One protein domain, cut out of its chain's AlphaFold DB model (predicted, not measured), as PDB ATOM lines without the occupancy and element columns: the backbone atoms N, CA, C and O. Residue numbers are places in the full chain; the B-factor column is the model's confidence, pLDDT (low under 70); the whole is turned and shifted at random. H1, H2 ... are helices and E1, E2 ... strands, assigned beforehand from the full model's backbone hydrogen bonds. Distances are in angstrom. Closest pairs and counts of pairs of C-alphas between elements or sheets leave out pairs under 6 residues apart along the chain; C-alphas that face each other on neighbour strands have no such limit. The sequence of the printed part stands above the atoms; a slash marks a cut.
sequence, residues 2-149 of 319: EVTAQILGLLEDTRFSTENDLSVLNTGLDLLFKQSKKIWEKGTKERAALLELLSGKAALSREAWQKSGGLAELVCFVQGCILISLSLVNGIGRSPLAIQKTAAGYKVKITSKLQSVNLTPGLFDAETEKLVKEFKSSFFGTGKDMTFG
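What this domain is: This is residues 2 to 149 of the 319 residues of an uncharacterized protein of Candidatus Termititenax dinenymphae (UniProt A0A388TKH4). A small three-stranded sheet, E1 E2 E3, is covered on one face by three helices, H2, H6 and H7, while no named helix is on its other face. H6 runs through the middle of the domain between H2 and H7; H3 and H4 pack on its first turn, H5 stands near that same end, and H1 is a far-lying arm that only just meets the end of H7. The printed part has 148 residues with seven named helices and three named strands, in the order H1 H2 H3 H4 H5 H6 E1 E2 E3 H7, and the class is mostly helix. The sheet has the order E1 - E2 - E3 and is antiparallel throughout. The whole is compact, with a radius of gyration of the C-alphas of 15.3 A and spans of 43 by 38 by 27 A.

How they stand to each other: The sheet is made of E1, residues 97 to 101, E2, residues 106 to 110, and E3, residues 115 to 119. It is a meander, each strand the antiparallel neighbour of the one before, and both E1 and E2 and E2 and E3 are hairpins. In E1 and E2, at 163 degrees, N 98 and O 109 are within hydrogen-bond range at 2.9 A, and N 107 and O 100 at 2.8 A. In E2 and E3, at 156 degrees, N 108 and O 117 are at 2.8 A and N 119 and O 106 at 2.7 A. H6, residues 72 to 87, and H7, residues 126 to 140, are on the same face of the sheet, in two layers, helices on one face of a sheet. H7 has a height over the sheet of 10.6 A and lies over E2 and E3. H2, residues 18 to 34, is on that same face, at a height over the sheet of 9.5 A, over E1 and E2, and runs slantwise to the strands, at 52 degrees to E2 on the local plane. H6 is the hub, touching four helices. H2 and H6 touch at a shallow tilt of 26 degrees, opposite ways, with the closest C-alphas, those of Gly 28 and Gly 80, 4.1 A apart. H6 touches H7 with its residues 79 to 86 alone, at a steep tilt of 41 degrees, the same way; the closest C-alphas, those of Leu 86 and Phe 135, are 6.4 A apart. With residues 73 to 74 alone H6 touches H3, residues 37 to 40, and H4, residues 45 to 55; the closest C-alphas are those of Ile 39 and Leu 74, 6.9 A, and of Glu 46 and Leu 74, 6.0 A. H5, residues 62 to 68, is close to H7 but not clearly touching, with the C-alphas of Arg 62 and Glu 129 closest at 7.8 A. H1, residues 2 to 10, only just touches H7, with 3 pairs of C-alphas within 8 A. Every O i to N i+4 pair is within hydrogen-bond range in H1, H4, H5, H6 and H7, and 12 of 13 are in H2; H3 is too short for such a pair.

Where its parts are: E1, E2 and E3 have five residues each. H2, 22.9 A long, starts at C-alpha 18 at (52.265, 20.323, -1.200). H6 is 22.4 A long and H7 20.3 A, ending at C-alpha 140 at (32.496, 33.727, -15.414). H4 measures 15.2 A, H1 13.0 A, H5 10.1 A and H3 5.6 A. H1 begins at C-alpha 2 at (34.642, 29.952, -25.479).

The domain as a whole: The two C-alphas farthest apart, those of Arg 15 and Lys 67, are 44.4 A apart. The printed part has no cut, and no link is long. The mean pLDDT of the printed part is 78.1; residues 2 to 22, 69, 89 to 95, 111 to 114 and 142 to 144 are under 70.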
ATOM      1  N   GLU A   2      33.500  29.077 -25.823       34.91
ATOM      2  CA  GLU A   2      34.642  29.952 -25.479       34.91
ATOM      3  C   GLU A   2      35.113  29.844 -24.007       34.91
ATOM      4  O   GLU A   2      36.307  29.830 -23.728       34.91
ATOM      5  N   VAL A   3      34.180  29.648 -23.066       33.34
ATOM      6  CA  VAL A   3      34.467  29.526 -21.618       33.34
ATOM      7  C   VAL A   3      35.228  28.239 -21.278       33.34
ATOM      8  O   VAL A   3      36.129  28.251 -20.450       33.34
ATOM      9  N   THR A   4      34.912  27.128 -21.949       30.17
ATOM     10  CA  THR A   4      35.609  25.846 -21.753       30.17
ATOM     11  C   THR A   4      37.067  25.941 -22.195       30.17
ATOM     12  O   THR A   4      37.940  25.489 -21.473       30.17
ATOM     13  N   ALA A   5      37.349  26.593 -23.327       30.02
ATOM     14  CA  ALA A   5      38.718  26.802 -23.798       30.02
ATOM     15  C   ALA A   5      39.536  27.723 -22.868       30.02
ATOM     16  O   ALA A   5      40.721  27.483 -22.664       30.02
ATOM     17  N   GLN A   6      38.904  28.731 -22.254       32.78
ATOM     18  CA  GLN A   6      39.543  29.564 -21.224       32.78
ATOM     19  C   GLN A   6      39.847  28.794 -19.935       32.78
ATOM     20  O   GLN A   6      40.913  28.989 -19.358       32.78
ATOM     21  N   ILE A   7      38.940  27.913 -19.500       31.94
ATOM     22  CA  ILE A   7      39.165  27.032 -18.345       31.94
ATOM     23  C   ILE A   7      40.352  26.100 -18.626       31.94
ATOM     24  O   ILE A   7      41.254  26.031 -17.802       31.94
ATOM     25  N   LEU A   8      40.416  25.493 -19.819       29.58
ATOM     26  CA  LEU A   8      41.524  24.623 -20.241       29.58
ATOM     27  C   LEU A   8      42.882  25.351 -20.233       29.58
ATOM     28  O   LEU A   8      43.872  24.802 -19.757       29.58
ATOM     29  N   GLY A   9      42.932  26.604 -20.698       29.05
ATOM     30  CA  GLY A   9      44.173  27.389 -20.754       29.05
ATOM     31  C   GLY A   9      44.725  27.825 -19.389       29.05
ATOM     32  O   GLY A   9      45.927  28.027 -19.254       29.05
ATOM     33  N   LEU A  10      43.883  27.941 -18.354       35.50
ATOM     34  CA  LEU A  10      44.337  28.249 -16.987       35.50
ATOM     35  C   LEU A  10      45.016  27.046 -16.299       35.50
ATOM     36  O   LEU A  10      45.705  27.213 -15.292       35.50
ATOM     37  N   LEU A  11      44.846  25.837 -16.845       33.91
ATOM     38  CA  LEU A  11      45.225  24.573 -16.209       33.91
ATOM     39  C   LEU A  11      46.559  23.989 -16.707       33.91
ATOM     40  O   LEU A  11      47.054  23.031 -16.096       33.91
ATOM     41  N   GLU A  12      47.143  24.552 -17.773       28.69
ATOM     42  CA  GLU A  12      48.318  24.006 -18.477       28.69
ATOM     43  C   GLU A  12      49.685  24.339 -17.837       28.69
ATOM     44  O   GLU A  12      50.640  23.599 -18.071       28.69
ATOM     45  N   ASP A  13      49.803  25.352 -16.964       29.38
ATOM     46  CA  ASP A  13      51.113  25.897 -16.538       29.38
ATOM     47  C   ASP A  13      51.331  25.996 -15.008       29.38
ATOM     48  O   ASP A  13      51.547  27.084 -14.462       29.38
ATOM     49  N   THR A  14      51.347  24.877 -14.267       35.50
ATOM     50  CA  THR A  14      51.586  24.930 -12.803       35.50
ATOM     51  C   THR A  14      52.668  24.023 -12.216       35.50
ATOM     52  O   THR A  14      52.896  22.890 -12.629       35.50
ATOM     53  N   ARG A  15      53.356  24.578 -11.199       36.34
ATOM     54  CA  ARG A  15      54.396  23.961 -10.353       36.34
ATOM     55  C   ARG A  15      53.909  23.866  -8.895       36.34
ATOM     56  O   ARG A  15      53.201  24.762  -8.443       36.34
ATOM     57  N   PHE A  16      54.341  22.817  -8.185       33.00
ATOM     58  CA  PHE A  16      53.800  22.303  -6.911       33.00
ATOM     59  C   PHE A  16      54.142  23.081  -5.611       33.00
ATOM     60  O   PHE A  16      55.291  23.467  -5.401       33.00
ATOM     61  N   SER A  17      53.174  23.172  -4.681       39.41
ATOM     62  CA  SER A  17      53.317  23.429  -3.233       39.41
ATOM     63  C   SER A  17      52.402  22.474  -2.443       39.41
ATOM     64  O   SER A  17      51.185  22.632  -2.403       39.41
ATOM     65  N   THR A  18      52.986  21.458  -1.809       45.28
ATOM     66  CA  THR A  18      52.265  20.323  -1.200       45.28
ATOM     67  C   THR A  18      51.453  20.663   0.056       45.28
ATOM     68  O   THR A  18      50.428  20.032   0.295       45.28
ATOM     69  N   GLU A  19      51.862  21.649   0.859       51.09
ATOM     70  CA  GLU A  19      51.224  21.918   2.162       51.09
ATOM     71  C   GLU A  19      49.890  22.671   2.050       51.09
ATOM     72  O   GLU A  19      48.923  22.339   2.739       51.09
ATOM     73  N   ASN A  20      49.801  23.662   1.159       62.66
ATOM     74  CA  ASN A  20      48.592  24.480   1.028       62.66
ATOM     75  C   ASN A  20      47.480  23.746   0.270       62.66
ATOM     76  O   ASN A  20      46.319  23.800   0.679       62.66
ATOM     77  N   ASP A  21      47.829  23.015  -0.786       64.19
ATOM     78  CA  ASP A  21      46.855  22.359  -1.665       64.19
ATOM     79  C   ASP A  21      46.123  21.215  -0.954       64.19
ATOM     80  O   ASP A  21      44.898  21.100  -1.037       64.19
ATOM     81  N   LEU A  22      46.858  20.403  -0.185       68.19
ATOM     82  CA  LEU A  22      46.273  19.327   0.619       68.19
ATOM     83  C   LEU A  22      45.380  19.876   1.737       68.19
ATOM     84  O   LEU A  22      44.325  19.308   2.008       68.19
ATOM     85  N   SER A  23      45.769  20.989   2.363       76.31
ATOM     86  CA  SER A  23      44.974  21.634   3.414       76.31
ATOM     87  C   SER A  23      43.629  22.153   2.886       76.31
ATOM     88  O   SER A  23      42.586  21.933   3.511       76.31
ATOM     89  N   VAL A  24      43.629  22.780   1.702       83.31
ATOM     90  CA  VAL A  24      42.403  23.263   1.042       83.31
ATOM     91  C   VAL A  24      41.505  22.099   0.637       83.31
ATOM     92  O   VAL A  24      40.319  22.116   0.971       83.31
ATOM     93  N   LEU A  25      42.063  21.066  -0.004       80.69
ATOM     94  CA  LEU A  25      41.306  19.878  -0.395       80.69
ATOM     95  C   LEU A  25      40.687  19.181   0.824       80.69
ATOM     96  O   LEU A  25      39.484  18.936   0.837       80.69
ATOM     97  N   ASN A  26      41.475  18.918   1.871       81.94
ATOM     98  CA  ASN A  26      40.991  18.275   3.094       81.94
ATOM     99  C   ASN A  26      39.885  19.089   3.766       81.94
ATOM    100  O   ASN A  26      38.870  18.529   4.170       81.94
ATOM    101  N   THR A  27      40.042  20.413   3.842       88.44
ATOM    102  CA  THR A  27      39.010  21.283   4.421       88.44
ATOM    103  C   THR A  27      37.727  21.258   3.588       88.44
ATOM    104  O   THR A  27      36.635  21.148   4.144       88.44
ATOM    105  N   GLY A  28      37.845  21.309   2.259       89.62
ATOM    106  CA  GLY A  28      36.703  21.193   1.355       89.62
ATOM    107  C   GLY A  28      35.971  19.857   1.505       89.62
ATOM    108  O   GLY A  28      34.747  19.836   1.618       89.62
ATOM    109  N   LEU A  29      36.706  18.744   1.585       87.62
ATOM    110  CA  LEU A  29      36.137  17.409   1.798       87.62
ATOM    111  C   LEU A  29      35.489  17.268   3.181       87.62
ATOM    112  O   LEU A  29      34.423  16.665   3.300       87.62
ATOM    113  N   ASP A  30      36.081  17.853   4.222       89.19
ATOM    114  CA  ASP A  30      35.491  17.876   5.560       89.19
ATOM    115  C   ASP A  30      34.157  18.636   5.569       89.19
ATOM    116  O   ASP A  30      33.181  18.163   6.158       89.19
ATOM    117  N   LEU A  31      34.078  19.773   4.875       92.50
ATOM    118  CA  LEU A  31      32.830  20.518   4.706       92.50
ATOM    119  C   LEU A  31      31.779  19.708   3.925       92.50
ATOM    120  O   LEU A  31      30.618  19.665   4.338       92.50
ATOM    121  N   LEU A  32      32.188  19.022   2.853       91.44
ATOM    122  CA  LEU A  32      31.310  18.221   1.988       91.44
ATOM    123  C   LEU A  32      30.811  16.918   2.614       91.44
ATOM    124  O   LEU A  32      29.698  16.504   2.327       91.44
ATOM    125  N   PHE A  33      31.614  16.233   3.425       87.88
ATOM    126  CA  PHE A  33      31.270  14.881   3.882       87.88
ATOM    127  C   PHE A  33      31.079  14.778   5.393       87.88
ATOM    128  O   PHE A  33      30.247  13.993   5.849       87.88
ATOM    129  N   LYS A  34      31.808  15.564   6.197       88.00
ATOM    130  CA  LYS A  34      31.690  15.507   7.664       88.00
ATOM    131  C   LYS A  34      30.701  16.523   8.216       88.00
ATOM    132  O   LYS A  34      29.985  16.193   9.157       88.00
ATOM    133  N   GLN A  35      30.677  17.737   7.667       90.44
ATOM    134  CA  GLN A  35      29.857  18.842   8.187       90.44
ATOM    135  C   GLN A  35      28.515  19.012   7.467       90.44
ATOM    136  O   GLN A  35      27.716  19.849   7.869       90.44
ATOM    137  N   SER A  36      28.254  18.217   6.428       91.19
ATOM    138  CA  SER A  36      26.999  18.236   5.666       91.19
ATOM    139  C   SER A  36      26.349  16.851   5.555       91.19
ATOM    140  O   SER A  36      25.803  16.467   4.522       91.19
ATOM    141  N   LYS A  37      26.415  16.073   6.644       90.06
ATOM    142  CA  LYS A  37      25.941  14.677   6.727       90.06
ATOM    143  C   LYS A  37      24.498  14.493   6.251       90.06
ATOM    144  O   LYS A  37      24.234  13.581   5.470       90.06
ATOM    145  N   LYS A  38      23.579  15.373   6.647       91.19
ATOM    146  CA  LYS A  38      22.149  15.260   6.334       91.19
ATOM    147  C   LYS A  38      21.833  15.441   4.862       91.19
ATOM    148  O   LYS A  38      20.807  14.942   4.411       91.19
ATOM    149  N   ILE A  39      22.695  16.093   4.082       90.50
ATOM    150  CA  ILE A  39      22.516  16.173   2.622       90.50
ATOM    151  C   ILE A  39      22.582  14.782   1.988       90.50
ATOM    152  O   ILE A  39      21.902  14.497   0.998       90.50
ATOM    153  N   TRP A  40      23.380  13.893   2.575       88.75
ATOM    154  CA  TRP A  40      23.581  12.535   2.084       88.75
ATOM    155  C   TRP A  40      22.452  11.584   2.500       88.75
ATOM    156  O   TRP A  40      22.258  10.539   1.873       88.75
ATOM    157  N   GLU A  41      21.641  11.966   3.485       90.75
ATOM    158  CA  GLU A  41      20.525  11.184   4.017       90.75
ATOM    159  C   GLU A  41      19.239  11.435   3.215       90.75
ATOM    160  O   GLU A  41      18.872  12.567   2.902       90.75
ATOM    161  N   LYS A  42      18.544  10.369   2.801       89.81
ATOM    162  CA  LYS A  42      17.279  10.502   2.055       89.81
ATOM    163  C   LYS A  42      16.176  11.050   2.969       89.81
ATOM    164  O   LYS A  42      16.053  10.614   4.105       89.81
ATOM    165  N   GLY A  43      15.338  11.944   2.440       87.94
ATOM    166  CA  GLY A  43      14.160  12.468   3.146       87.94
ATOM    167  C   GLY A  43      14.427  13.638   4.098       87.94
ATOM    168  O   GLY A  43      13.488  14.127   4.721       87.94
ATOM    169  N   THR A  44      15.668  14.119   4.201       92.00
ATOM    170  CA  THR A  44      16.000  15.315   4.988       92.00
ATOM    171  C   THR A  44      15.609  16.599   4.252       92.00
ATOM    172  O   THR A  44      15.537  16.643   3.017       92.00
ATOM    173  N   LYS A  45      15.373  17.675   5.013       90.75
ATOM    174  CA  LYS A  45      15.052  18.997   4.449       90.75
ATOM    175  C   LYS A  45      16.237  19.567   3.668       90.75
ATOM    176  O   LYS A  45      16.055  20.178   2.623       90.75
ATOM    177  N   GLU A  46      17.448  19.314   4.144       91.62
ATOM    178  CA  GLU A  46      18.706  19.758   3.553       91.62
ATOM    179  C   GLU A  46      18.946  19.088   2.194       91.62
ATOM    180  O   GLU A  46      19.319  19.757   1.229       91.62
ATOM    181  N   ARG A  47      18.652  17.785   2.073       91.81
ATOM    182  CA  ARG A  47      18.701  17.093   0.781       91.81
ATOM    183  C   ARG A  47      17.618  17.580  -0.173       91.81
ATOM    184  O   ARG A  47      17.895  17.729  -1.360       91.81
ATOM    185  N   ALA A  48      16.403  17.835   0.315       92.00
ATOM    186  CA  ALA A  48      15.343  18.416  -0.511       92.00
ATOM    187  C   ALA A  48      15.762  19.790  -1.066       92.00
ATOM    188  O   ALA A  48      15.664  20.016  -2.270       92.00
ATOM    189  N   ALA A  49      16.341  20.650  -0.223       92.00
ATOM    190  CA  ALA A  49      16.865  21.950  -0.631       92.00
ATOM    191  C   ALA A  49      18.021  21.832  -1.645       92.00
ATOM    192  O   ALA A  49      18.073  22.600  -2.606       92.00
ATOM    193  N   LEU A  50      18.915  20.842  -1.502       93.31
ATOM    194  CA  LEU A  50      19.930  20.558  -2.525       93.31
ATOM    195  C   LEU A  50      19.288  20.177  -3.870       93.31
ATOM    196  O   LEU A  50      19.725  20.654  -4.913       93.31
ATOM    197  N   LEU A  51      18.255  19.330  -3.872       93.62
ATOM    198  CA  LEU A  51      17.561  18.940  -5.105       93.62
ATOM    199  C   LEU A  51      16.856  20.134  -5.766       93.62
ATOM    200  O   LEU A  51      16.864  20.263  -6.993       93.62
ATOM    201  N   GLU A  52      16.287  21.042  -4.975       94.06
ATOM    202  CA  GLU A  52      15.729  22.299  -5.482       94.06
ATOM    203  C   GLU A  52      16.808  23.186  -6.112       94.06
ATOM    204  O   GLU A  52      16.607  23.686  -7.222       94.06
ATOM    205  N   LEU A  53      17.974  23.296  -5.468       93.31
ATOM    206  CA  LEU A  53      19.140  24.019  -5.981       93.31
ATOM    207  C   LEU A  53      19.644  23.423  -7.309       93.31
ATOM    208  O   LEU A  53      19.851  24.155  -8.276       93.31
ATOM    209  N   LEU A  54      19.761  22.092  -7.392       92.50
ATOM    210  CA  LEU A  54      20.166  21.359  -8.602       92.50
ATOM    211  C   LEU A  54      19.154  21.514  -9.745       92.50
ATOM    212  O   LEU A  54      19.524  21.677 -10.910       92.50
ATOM    213  N   SER A  55      17.859  21.498  -9.427       93.19
ATOM    214  CA  SER A  55      16.803  21.698 -10.426       93.19
ATOM    215  C   SER A  55      16.702  23.150 -10.908       93.19
ATOM    216  O   SER A  55      16.187  23.390 -12.003       93.19
ATOM    217  N   GLY A  56      17.256  24.102 -10.148       91.75
ATOM    218  CA  GLY A  56      17.171  25.541 -10.404       91.75
ATOM    219  C   GLY A  56      15.891  26.186  -9.871       91.75
ATOM    220  O   GLY A  56      15.594  27.321 -10.225       91.75
ATOM    221  N   LYS A  57      15.129  25.470  -9.035       91.75
ATOM    222  CA  LYS A  57      13.937  25.997  -8.349       91.75
ATOM    223  C   LYS A  57      14.295  26.905  -7.174       91.75
ATOM    224  O   LYS A  57      13.475  27.725  -6.777       91.75
ATOM    225  N   ALA A  58      15.503  26.755  -6.636       91.06
ATOM    226  CA  ALA A  58      16.029  27.571  -5.556       91.06
ATOM    227  C   ALA A  58      17.429  28.096  -5.894       91.06
ATOM    228  O   ALA A  58      18.154  27.521  -6.708       91.06
ATOM    229  N   ALA A  59      17.805  29.182  -5.223       91.31
ATOM    230  CA  ALA A  59      19.168  29.681  -5.140       91.31
ATOM    231  C   ALA A  59      19.472  29.993  -3.673       91.31
ATOM    232  O   ALA A  59      18.594  30.411  -2.915       91.31
ATOM    233  N   LEU A  60      20.715  29.775  -3.271       91.44
ATOM    234  CA  LEU A  60      21.189  30.081  -1.936       91.44
ATOM    235  C   LEU A  60      21.644  31.544  -1.891       91.44
ATOM    236  O   LEU A  60      22.513  31.959  -2.652       91.44
ATOM    237  N   SER A  61      21.044  32.323  -1.001       90.88
ATOM    238  CA  SER A  61      21.437  33.698  -0.682       90.88
ATOM    239  C   SER A  61      21.364  33.900   0.829       90.88
ATOM    240  O   SER A  61      20.805  33.057   1.544       90.88
ATOM    241  N   ARG A  62      21.876  35.028   1.333       89.81
ATOM    242  CA  ARG A  62      21.751  35.354   2.756       89.81
ATOM    243  C   ARG A  62      20.294  35.450   3.182       89.81
ATOM    244  O   ARG A  62      19.931  34.895   4.214       89.81
ATOM    245  N   GLU A  63      19.446  36.101   2.391       87.88
ATOM    246  CA  GLU A  63      18.020  36.243   2.694       87.88
ATOM    247  C   GLU A  63      17.329  34.878   2.726       87.88
ATOM    248  O   GLU A  63      16.526  34.613   3.620       87.88
ATOM    249  N   ALA A  64      17.653  33.999   1.770       84.56
ATOM    250  CA  ALA A  64      17.113  32.645   1.734       84.56
ATOM    251  C   ALA A  64      17.535  31.846   2.977       84.56
ATOM    252  O   ALA A  64      16.693  31.198   3.600       84.56
ATOM    253  N   TRP A  65      18.805  31.943   3.382       87.62
ATOM    254  CA  TRP A  65      19.342  31.279   4.573       87.62
ATOM    255  C   TRP A  65      18.713  31.804   5.876       87.62
ATOM    256  O   TRP A  65      18.290  31.010   6.716       87.62
ATOM    257  N   GLN A  66      18.569  33.126   6.019       86.62
ATOM    258  CA  GLN A  66      17.965  33.758   7.201       86.62
ATOM    259  C   GLN A  66      16.481  33.405   7.374       86.62
ATOM    260  O   GLN A  66      16.023  33.240   8.501       86.62
ATOM    261  N   LYS A  67      15.726  33.284   6.274       83.25
ATOM    262  CA  LYS A  67      14.282  32.987   6.314       83.25
ATOM    263  C   LYS A  67      13.963  31.524   6.599       83.25
ATOM    264  O   LYS A  67      12.947  31.236   7.221       83.25
ATOM    265  N   SER A  68      14.771  30.609   6.076       72.00
ATOM    266  CA  SER A  68      14.459  29.177   6.101       72.00
ATOM    267  C   SER A  68      14.856  28.508   7.414       72.00
ATOM    268  O   SER A  68      14.140  27.612   7.855       72.00
ATOM    269  N   GLY A  69      15.940  28.962   8.056       66.56
ATOM    270  CA  GLY A  69      16.507  28.312   9.239       66.56
ATOM    271  C   GLY A  69      16.993  26.882   8.937       66.56
ATOM    272  O   GLY A  69      16.359  26.109   8.229       66.56
ATOM    273  N   GLY A  70      18.155  26.483   9.454       74.12
ATOM    274  CA  GLY A  70      18.595  25.082   9.340       74.12
ATOM    275  C   GLY A  70      19.162  24.643   7.981       74.12
ATOM    276  O   GLY A  70      19.388  23.457   7.784       74.12
ATOM    277  N   LEU A  71      19.492  25.561   7.066       84.56
ATOM    278  CA  LEU A  71      20.258  25.238   5.847       84.56
ATOM    279  C   LEU A  71      21.781  25.214   6.067       84.56
ATOM    280  O   LEU A  71      22.541  25.264   5.104       84.56
ATOM    281  N   ALA A  72      22.250  25.143   7.316       92.06
ATOM    282  CA  ALA A  72      23.677  25.206   7.628       92.06
ATOM    283  C   ALA A  72      24.480  24.108   6.915       92.06
ATOM    284  O   ALA A  72      25.529  24.374   6.341       92.06
ATOM    285  N   GLU A  73      23.953  22.890   6.854       93.50
ATOM    286  CA  GLU A  73      24.632  21.798   6.158       93.50
ATOM    287  C   GLU A  73      24.693  22.031   4.642       93.50
ATOM    288  O   GLU A  73      25.738  21.797   4.037       93.50
ATOM    289  N   LEU A  74      23.631  22.579   4.031       93.94
ATOM    290  CA  LEU A  74      23.642  22.986   2.617       93.94
ATOM    291  C   LEU A  74      24.696  24.064   2.353       93.94
ATOM    292  O   LEU A  74      25.410  23.997   1.355       93.94
ATOM    293  N   VAL A  75      24.831  25.031   3.262       94.88
ATOM    294  CA  VAL A  75      25.871  26.058   3.174       94.88
ATOM    295  C   VAL A  75      27.264  25.433   3.281       94.88
ATOM    296  O   VAL A  75      28.104  25.747   2.444       94.88
ATOM    297  N   CYS A  76      27.505  24.514   4.226       95.31
ATOM    298  CA  CYS A  76      28.772  23.772   4.314       95.31
ATOM    299  C   CYS A  76      29.094  23.059   2.996       95.31
ATOM    300  O   CYS A  76      30.219  23.138   2.508       95.31
ATOM    301  N   PHE A  77      28.105  22.399   2.392       95.06
ATOM    302  CA  PHE A  77      28.287  21.719   1.114       95.06
ATOM    303  C   PHE A  77      28.674  22.684  -0.008       95.06
ATOM    304  O   PHE A  77      29.643  22.444  -0.723       95.06
ATOM    305  N   VAL A  78      27.969  23.812  -0.130       94.81
ATOM    306  CA  VAL A  78      28.286  24.847  -1.124       94.81
ATOM    307  C   VAL A  78      29.678  25.438  -0.890       94.81
ATOM    308  O   VAL A  78      30.466  25.527  -1.831       94.81
ATOM    309  N   GLN A  79      30.014  25.786   0.355       94.88
ATOM    310  CA  GLN A  79      31.340  26.280   0.733       94.88
ATOM    311  C   GLN A  79      32.432  25.268   0.349       94.88
ATOM    312  O   GLN A  79      33.426  25.647  -0.266       94.88
ATOM    313  N   GLY A  80      32.231  23.981   0.647       94.19
ATOM    314  CA  GLY A  80      33.161  22.910   0.294       94.19
ATOM    315  C   GLY A  80      33.347  22.753  -1.218       94.19
ATOM    316  O   GLY A  80      34.483  22.736  -1.691       94.19
ATOM    317  N   CYS A  81      32.252  22.724  -1.985       93.62
ATOM    318  CA  CYS A  81      32.294  22.686  -3.450       93.62
ATOM    319  C   CYS A  81      33.081  23.868  -4.028       93.62
ATOM    320  O   CYS A  81      33.972  23.666  -4.850       93.62
ATOM    321  N   ILE A  82      32.796  25.091  -3.568       92.94
ATOM    322  CA  ILE A  82      33.484  26.296  -4.044       92.94
ATOM    323  C   ILE A  82      34.980  26.240  -3.725       92.94
ATOM    324  O   ILE A  82      35.790  26.528  -4.602       92.94
ATOM    325  N   LEU A  83      35.360  25.872  -2.496       90.88
ATOM    326  CA  LEU A  83      36.767  25.810  -2.097       90.88
ATOM    327  C   LEU A  83      37.552  24.812  -2.948       90.88
ATOM    328  O   LEU A  83      38.630  25.150  -3.436       90.88
ATOM    329  N   ILE A  84      37.000  23.613  -3.169       89.19
ATOM    330  CA  ILE A  84      37.643  22.613  -4.023       89.19
ATOM    331  C   ILE A  84      37.728  23.137  -5.456       89.19
ATOM    332  O   ILE A  84      38.814  23.143  -6.023       89.19
ATOM    333  N   SER A  85      36.642  23.634  -6.046       88.62
ATOM    334  CA  SER A  85      36.675  24.124  -7.430       88.62
ATOM    335  C   SER A  85      37.628  25.299  -7.627       88.62
ATOM    336  O   SER A  85      38.379  25.308  -8.596       88.62
ATOM    337  N   LEU A  86      37.671  26.255  -6.697       85.50
ATOM    338  CA  LEU A  86      38.649  27.342  -6.727       85.50
ATOM    339  C   LEU A  86      40.085  26.823  -6.603       85.50
ATOM    340  O   LEU A  86      40.963  27.325  -7.298       85.50
ATOM    341  N   SER A  87      40.329  25.806  -5.769       81.19
ATOM    342  CA  SER A  87      41.658  25.187  -5.655       81.19
ATOM    343  C   SER A  87      42.141  24.572  -6.973       81.19
ATOM    344  O   SER A  87      43.343  24.499  -7.204       81.19
ATOM    345  N   LEU A  88      41.206  24.199  -7.854       77.81
ATOM    346  CA  LEU A  88      41.480  23.575  -9.144       77.81
ATOM    347  C   LEU A  88      41.708  24.581 -10.281       77.81
ATOM    348  O   LEU A  88      42.175  24.149 -11.322       77.81
ATOM    349  N   VAL A  89      41.437  25.888 -10.118       66.06
ATOM    350  CA  VAL A  89      41.485  26.902 -11.208       66.06
ATOM    351  C   VAL A  89      42.841  26.987 -11.920       66.06
ATOM    352  O   VAL A  89      42.873  27.319 -13.096       66.06
ATOM    353  N   ASN A  90      43.945  26.654 -11.246       56.06
ATOM    354  CA  ASN A  90      45.281  26.614 -11.852       56.06
ATOM    355  C   ASN A  90      45.838  25.180 -11.939       56.06
ATOM    356  O   ASN A  90      47.037  24.976 -12.077       56.06
ATOM    357  N   GLY A  91      44.999  24.157 -11.802       51.16
ATOM    358  CA  GLY A  91      45.415  22.760 -11.794       51.16
ATOM    359  C   GLY A  91      45.956  22.281 -10.445       51.16
ATOM    360  O   GLY A  91      45.872  22.955  -9.419       51.16
ATOM    361  N   ILE A  92      46.499  21.065 -10.453       44.09
ATOM    362  CA  ILE A  92      47.015  20.379  -9.265       44.09
ATOM    363  C   ILE A  92      48.455  20.856  -9.047       44.09
ATOM    364  O   ILE A  92      49.366  20.381  -9.717       44.09
ATOM    365  N   GLY A  93      48.682  21.814  -8.147       45.75
ATOM    366  CA  GLY A  93      50.047  22.207  -7.779       45.75
ATOM    367  C   GLY A  93      50.197  23.594  -7.163       45.75
ATOM    368  O   GLY A  93      51.135  23.815  -6.402       45.75
ATOM    369  N   ARG A  94      49.292  24.535  -7.438       50.38
ATOM    370  CA  ARG A  94      49.219  25.758  -6.634       50.38
ATOM    371  C   ARG A  94      47.794  26.257  -6.572       50.38
ATOM    372  O   ARG A  94      47.347  27.025  -7.427       50.38
ATOM    373  N   SER A  95      47.111  25.854  -5.512       62.91
ATOM    374  CA  SER A  95      45.834  26.421  -5.130       62.91
ATOM    375  C   SER A  95      45.976  27.949  -5.094       62.91
ATOM    376  O   SER A  95      46.870  28.479  -4.421       62.91
ATOM    377  N   PRO A  96      45.100  28.709  -5.781       72.50
ATOM    378  CA  PRO A  96      45.029  30.153  -5.589       72.50
ATOM    379  C   PRO A  96      44.626  30.507  -4.152       72.50
ATOM    380  O   PRO A  96      44.699  31.674  -3.770       72.50
ATOM    381  N   LEU A  97      44.234  29.519  -3.345       78.81
ATOM    382  CA  LEU A  97      43.832  29.656  -1.959       78.81
ATOM    383  C   LEU A  97      44.912  29.125  -1.013       78.81
ATOM    384  O   LEU A  97      45.405  28.013  -1.183       78.81
ATOM    385  N   ALA A  98      45.187  29.878   0.045       82.12
ATOM    386  CA  ALA A  98      45.751  29.345   1.279       82.12
ATOM    387  C   ALA A  98      44.648  29.307   2.340       82.12
ATOM    388  O   ALA A  98      43.849  30.242   2.425       82.12
ATOM    389  N   ILE A  99      44.598  28.256   3.157       83.31
ATOM    390  CA  ILE A  99      43.592  28.123   4.215       83.31
ATOM    391  C   ILE A  99      44.248  27.875   5.568       83.31
ATOM    392  O   ILE A  99      45.178  27.082   5.695       83.31
ATOM    393  N   GLN A 100      43.740  28.557   6.589       85.00
ATOM    394  CA  GLN A 100      44.174  28.407   7.970       85.00
ATOM    395  C   GLN A 100      42.958  28.182   8.864       85.00
ATOM    396  O   GLN A 100      41.996  28.948   8.819       85.00
ATOM    397  N   LYS A 101      43.006  27.152   9.709       82.62
ATOM    398  CA  LYS A 101      41.981  26.931  10.733       82.62
ATOM    399  C   LYS A 101      42.084  28.001  11.826       82.62
ATOM    400  O   LYS A 101      43.180  28.318  12.284       82.62
ATOM    401  N   THR A 102      40.948  28.539  12.251       85.56
ATOM    402  CA  THR A 102      40.829  29.507  13.350       85.56
ATOM    403  C   THR A 102      39.909  28.956  14.442       85.56
ATOM    404  O   THR A 102      39.308  27.894  14.281       85.56
ATOM    405  N   ALA A 103      39.783  29.667  15.568       81.69
ATOM    406  CA  ALA A 103      38.886  29.268  16.657       81.69
ATOM    407  C   ALA A 103      37.401  29.246  16.243       81.69
ATOM    408  O   ALA A 103      36.634  28.450  16.772       81.69
ATOM    409  N   ALA A 104      37.008  30.101  15.291       81.75
ATOM    410  CA  ALA A 104      35.620  30.266  14.855       81.75
ATOM    411  C   ALA A 104      35.315  29.640  13.478       81.75
ATOM    412  O   ALA A 104      34.169  29.658  13.043       81.75
ATOM    413  N   GLY A 105      36.317  29.101  12.773       89.06
ATOM    414  CA  GLY A 105      36.140  28.578  11.419       89.06
ATOM    415  C   GLY A 105      37.451  28.520  10.642       89.06
ATOM    416  O   GLY A 105      38.425  27.908  11.088       89.06
ATOM    417  N   TYR A 106      37.478  29.163   9.475       89.06
ATOM    418  CA  TYR A 106      38.619  29.149   8.565       89.06
ATOM    419  C   TYR A 106      38.927  30.542   8.025       89.06
ATOM    420  O   TYR A 106      38.035  31.299   7.663       89.06
ATOM    421  N   LYS A 107      40.208  30.872   7.906       87.94
ATOM    422  CA  LYS A 107      40.680  32.036   7.162       87.94
ATOM    423  C   LYS A 107      41.195  31.568   5.809       87.94
ATOM    424  O   LYS A 107      42.179  30.834   5.746       87.94
ATOM    425  N   VAL A 108      40.535  31.994   4.741       86.62
ATOM    426  CA  VAL A 108      40.866  31.658   3.354       86.62
ATOM    427  C   VAL A 108      41.498  32.880   2.701       86.62
ATOM    428  O   VAL A 108      40.860  33.919   2.568       86.62
ATOM    429  N   LYS A 109      42.760  32.788   2.295       84.69
ATOM    430  CA  LYS A 109      43.477  33.858   1.599       84.69
ATOM    431  C   LYS A 109      43.552  33.543   0.111       84.69
ATOM    432  O   LYS A 109      44.126  32.528  -0.268       84.69
ATOM    433  N   ILE A 110      43.028  34.439  -0.721       77.94
ATOM    434  CA  ILE A 110      43.121  34.352  -2.179       77.94
ATOM    435  C   ILE A 110      44.404  35.061  -2.612       77.94
ATOM    436  O   ILE A 110      44.547  36.281  -2.502       77.94
ATOM    437  N   THR A 111      45.363  34.276  -3.083       69.75
ATOM    438  CA  THR A 111      46.744  34.702  -3.333       69.75
ATOM    439  C   THR A 111      46.840  35.740  -4.452       69.75
ATOM    440  O   THR A 111      47.689  36.623  -4.386       69.75
ATOM    441  N   SER A 112      45.947  35.683  -5.443       64.06
ATOM    442  CA  SER A 112      45.941  36.577  -6.608       64.06
ATOM    443  C   SER A 112      45.389  37.981  -6.337       64.06
ATOM    444  O   SER A 112      45.650  38.885  -7.125       64.06
ATOM    445  N   LYS A 113      44.635  38.191  -5.249       65.38
ATOM    446  CA  LYS A 113      43.881  39.443  -5.023       65.38
ATOM    447  C   LYS A 113      44.175  40.145  -3.698       65.38
ATOM    448  O   LYS A 113      43.492  41.105  -3.363       65.38
ATOM    449  N   LEU A 114      45.153  39.664  -2.921       60.69
ATOM    450  CA  LEU A 114      45.432  40.130  -1.547       60.69
ATOM    451  C   LEU A 114      44.193  40.120  -0.624       60.69
ATOM    452  O   LEU A 114      44.206  40.718   0.448       60.69
ATOM    453  N   GLN A 115      43.133  39.407  -1.004       73.19
ATOM    454  CA  GLN A 115      41.889  39.340  -0.254       73.19
ATOM    455  C   GLN A 115      41.917  38.131   0.681       73.19
ATOM    456  O   GLN A 115      42.387  37.049   0.322       73.19
ATOM    457  N   SER A 116      41.420  38.316   1.901       84.12
ATOM    458  CA  SER A 116      41.145  37.224   2.835       84.12
ATOM    459  C   SER A 116      39.653  37.182   3.128       84.12
ATOM    460  O   SER A 116      39.031  38.231   3.280       84.12
ATOM    461  N   VAL A 117      39.108  35.976   3.198       88.50
ATOM    462  CA  VAL A 117      37.722  35.681   3.550       88.50
ATOM    463  C   VAL A 117      37.732  34.865   4.837       88.50
ATOM    464  O   VAL A 117      38.451  33.868   4.932       88.50
ATOM    465  N   ASN A 118      36.961  35.286   5.835       90.94
ATOM    466  CA  ASN A 118      36.799  34.535   7.080       90.94
ATOM    467  C   ASN A 118      35.542  33.678   6.985       90.94
ATOM    468  O   ASN A 118      34.426  34.154   7.148       90.94
ATOM    469  N   LEU A 119      35.732  32.404   6.692       92.88
ATOM    470  CA  LEU A 119      34.665  31.473   6.402       92.88
ATOM    471  C   LEU A 119      34.236  30.748   7.677       92.88
ATOM    472  O   LEU A 119      35.008  29.990   8.272       92.88
ATOM    473  N   THR A 120      32.988  30.972   8.075       93.25
ATOM    474  CA  THR A 120      32.345  30.256   9.180       93.25
ATOM    475  C   THR A 120      31.507  29.112   8.600       93.25
ATOM    476  O   THR A 120      30.618  29.372   7.780       93.25
ATOM    477  N   PRO A 121      31.768  27.847   8.974       93.44
ATOM    478  CA  PRO A 121      31.030  26.713   8.429       93.44
ATOM    479  C   PRO A 121      29.528  26.825   8.666       93.44
ATOM    480  O   PRO A 121      29.073  27.072   9.782       93.44
ATOM    481  N   GLY A 122      28.761  26.653   7.594       92.50
ATOM    482  CA  GLY A 122      27.304  26.607   7.647       92.50
ATOM    483  C   GLY A 122      26.607  27.965   7.768       92.50
ATOM    484  O   GLY A 122      25.376  28.031   7.807       92.50
ATOM    485  N   LEU A 123      27.375  29.054   7.785       93.00
ATOM    486  CA  LEU A 123      26.866  30.417   7.857       93.00
ATOM    487  C   LEU A 123      26.952  31.100   6.486       93.00
ATOM    488  O   LEU A 123      28.045  31.292   5.960       93.00
ATOM    489  N   PHE A 124      25.810  31.498   5.915       92.12
ATOM    490  CA  PHE A 124      25.775  32.273   4.668       92.12
ATOM    491  C   PHE A 124      25.746  33.780   4.970       92.12
ATOM    492  O   PHE A 124      24.714  34.444   4.885       92.12
ATOM    493  N   ASP A 125      26.889  34.309   5.391       91.44
ATOM    494  CA  ASP A 125      27.104  35.715   5.740       91.44
ATOM    495  C   ASP A 125      27.796  36.505   4.609       91.44
ATOM    496  O   ASP A 125      27.868  36.080   3.455       91.44
ATOM    497  N   ALA A 126      28.291  37.704   4.926       91.12
ATOM    498  CA  ALA A 126      29.023  38.559   3.984       91.12
ATOM    499  C   ALA A 126      30.328  37.944   3.506       91.12
ATOM    500  O   ALA A 126      30.773  38.233   2.397       91.12
ATOM    501  N   GLU A 127      30.938  37.092   4.318       92.25
ATOM    502  CA  GLU A 127      32.168  36.416   3.952       92.25
ATOM    503  C   GLU A 127      31.878  35.284   2.961       92.25
ATOM    504  O   GLU A 127      32.561  35.174   1.941       92.25
ATOM    505  N   THR A 128      30.799  34.523   3.161       92.12
ATOM    506  CA  THR A 128      30.365  33.518   2.177       92.12
ATOM    507  C   THR A 128      29.932  34.153   0.852       92.12
ATOM    508  O   THR A 128      30.306  33.659  -0.209       92.12
ATOM    509  N   GLU A 129      29.238  35.295   0.867       91.75
ATOM    510  CA  GLU A 129      28.915  36.039  -0.364       91.75
ATOM    511  C   GLU A 129      30.167  36.517  -1.111       91.75
ATOM    512  O   GLU A 129      30.233  36.421  -2.339       91.75
ATOM    513  N   LYS A 130      31.186  37.001  -0.386       89.81
ATOM    514  CA  LYS A 130      32.484  37.352  -0.981       89.81
ATOM    515  C   LYS A 130      33.128  36.139  -1.645       89.81
ATOM    516  O   LYS A 130      33.647  36.278  -2.751       89.81
ATOM    517  N   LEU A 131      33.070  34.966  -1.009       90.69
ATOM    518  CA  LEU A 131      33.584  33.728  -1.593       90.69
ATOM    519  C   LEU A 131      32.825  33.342  -2.874       90.69
ATOM    520  O   LEU A 131      33.458  33.034  -3.881       90.69
ATOM    521  N   VAL A 132      31.488  33.391  -2.864       91.44
ATOM    522  CA  VAL A 132      30.654  33.109  -4.049       91.44
ATOM    523  C   VAL A 132      30.990  34.072  -5.187       91.44
ATOM    524  O   VAL A 132      31.177  33.653  -6.328       91.44
ATOM    525  N   LYS A 133      31.127  35.366  -4.882       88.44
ATOM    526  CA  LYS A 133      31.508  36.379  -5.868       88.44
ATOM    527  C   LYS A 133      32.897  36.120  -6.444       88.44
ATOM    528  O   LYS A 133      33.099  36.331  -7.641       88.44
ATOM    529  N   GLU A 134      33.840  35.667  -5.623       86.38
ATOM    530  CA  GLU A 134      35.172  35.306  -6.097       86.38
ATOM    531  C   GLU A 134      35.112  34.111  -7.042       86.38
ATOM    532  O   GLU A 134      35.587  34.222  -8.168       86.38
ATOM    533  N   PHE A 135      34.461  33.021  -6.627       88.19
ATOM    534  CA  PHE A 135      34.216  31.857  -7.478       88.19
ATOM    535  C   PHE A 135      33.641  32.272  -8.828       88.19
ATOM    536  O   PHE A 135      34.199  31.956  -9.879       88.19
ATOM    537  N   LYS A 136      32.576  33.073  -8.814       87.69
ATOM    538  CA  LYS A 136      31.958  33.521 -10.055       87.69
ATOM    539  C   LYS A 136      32.891  34.387 -10.892       87.69
ATOM    540  O   LYS A 136      32.892  34.262 -12.110       87.69
ATOM    541  N   SER A 137      33.697  35.230 -10.256       84.62
ATOM    542  CA  SER A 137      34.682  36.053 -10.958       84.62
ATOM    543  C   SER A 137      35.753  35.203 -11.643       84.62
ATOM    544  O   SER A 137      36.146  35.525 -12.760       84.62
ATOM    545  N   SER A 138      36.198  34.116 -11.005       80.38
ATOM    546  CA  SER A 138      37.194  33.194 -11.562       80.38
ATOM    547  C   SER A 138      36.677  32.406 -12.766       80.38
ATOM    548  O   SER A 138      37.437  32.186 -13.701       80.38
ATOM    549  N   PHE A 139      35.403  31.999 -12.765       78.50
ATOM    550  CA  PHE A 139      34.851  31.122 -13.809       78.50
ATOM    551  C   PHE A 139      33.955  31.821 -14.841       78.50
ATOM    552  O   PHE A 139      33.722  31.274 -15.918       78.50
ATOM    553  N   PHE A 140      33.431  33.011 -14.541       80.31
ATOM    554  CA  PHE A 140      32.496  33.727 -15.414       80.31
ATOM    555  C   PHE A 140      32.902  35.169 -15.759       80.31
ATOM    556  O   PHE A 140      32.162  35.823 -16.497       80.31
ATOM    557  N   GLY A 141      34.015  35.687 -15.232       75.50
ATOM    558  CA  GLY A 141      34.438  37.078 -15.435       75.50
ATOM    559  C   GLY A 141      33.727  38.096 -14.529       75.50
ATOM    560  O   GLY A 141      33.147  37.756 -13.499       75.50
ATOM    561  N   THR A 142      33.809  39.388 -14.870       63.44
ATOM    562  CA  THR A 142      33.328  40.477 -14.002       63.44
ATOM    563  C   THR A 142      31.809  40.554 -13.906       63.44
ATOM    564  O   THR A 142      31.121  40.708 -14.909       63.44
ATOM    565  N   GLY A 143      31.320  40.583 -12.663       61.12
ATOM    566  CA  GLY A 143      29.960  40.989 -12.320       61.12
ATOM    567  C   GLY A 143      28.949  39.858 -12.396       61.12
ATOM    568  O   GLY A 143      28.369  39.629 -13.448       61.12
ATOM    569  N   LYS A 144      28.684  39.205 -11.258       61.84
ATOM    570  CA  LYS A 144      27.492  38.376 -11.045       61.84
ATOM    571  C   LYS A 144      27.042  38.483  -9.589       61.84
ATOM    572  O   LYS A 144      27.844  38.758  -8.696       61.84
ATOM    573  N   ASP A 145      25.740  38.349  -9.409       75.31
ATOM    574  CA  ASP A 145      25.004  38.348  -8.151       75.31
ATOM    575  C   ASP A 145      25.630  37.471  -7.049       75.31
ATOM    576  O   ASP A 145      26.353  36.507  -7.308       75.31
ATOM    577  N   MET A 146      25.325  37.796  -5.790       82.56
ATOM    578  CA  MET A 146      25.864  37.105  -4.606       82.56
ATOM    579  C   MET A 146      25.129  35.796  -4.275       82.56
ATOM    580  O   MET A 146      25.397  35.172  -3.251       82.56
ATOM    581  N   THR A 147      24.193  35.384  -5.133       88.88
ATOM    582  CA  THR A 147      23.458  34.125  -4.988       88.88
ATOM    583  C   THR A 147      24.312  32.952  -5.461       88.88
ATOM    584  O   THR A 147      25.195  33.122  -6.290       88.88
ATOM    585  N   PHE A 148      24.058  31.750  -4.969       92.00
ATOM    586  CA  PHE A 148      24.658  30.526  -5.488       92.00
ATOM    587  C   PHE A 148      23.546  29.613  -5.999       92.00
ATOM    588  O   PHE A 148      22.574  29.375  -5.285       92.00
ATOM    589  N   GLY A 149      23.655  29.108  -7.224       92.25
ATOM    590  CA  GLY A 149      22.564  28.399  -7.887       92.25
ATOM    591  C   GLY A 149      23.004  27.282  -8.829       92.25
ATOM    592  O   GLY A 149      24.166  26.884  -8.890       92.25
TER     593      GLY A 149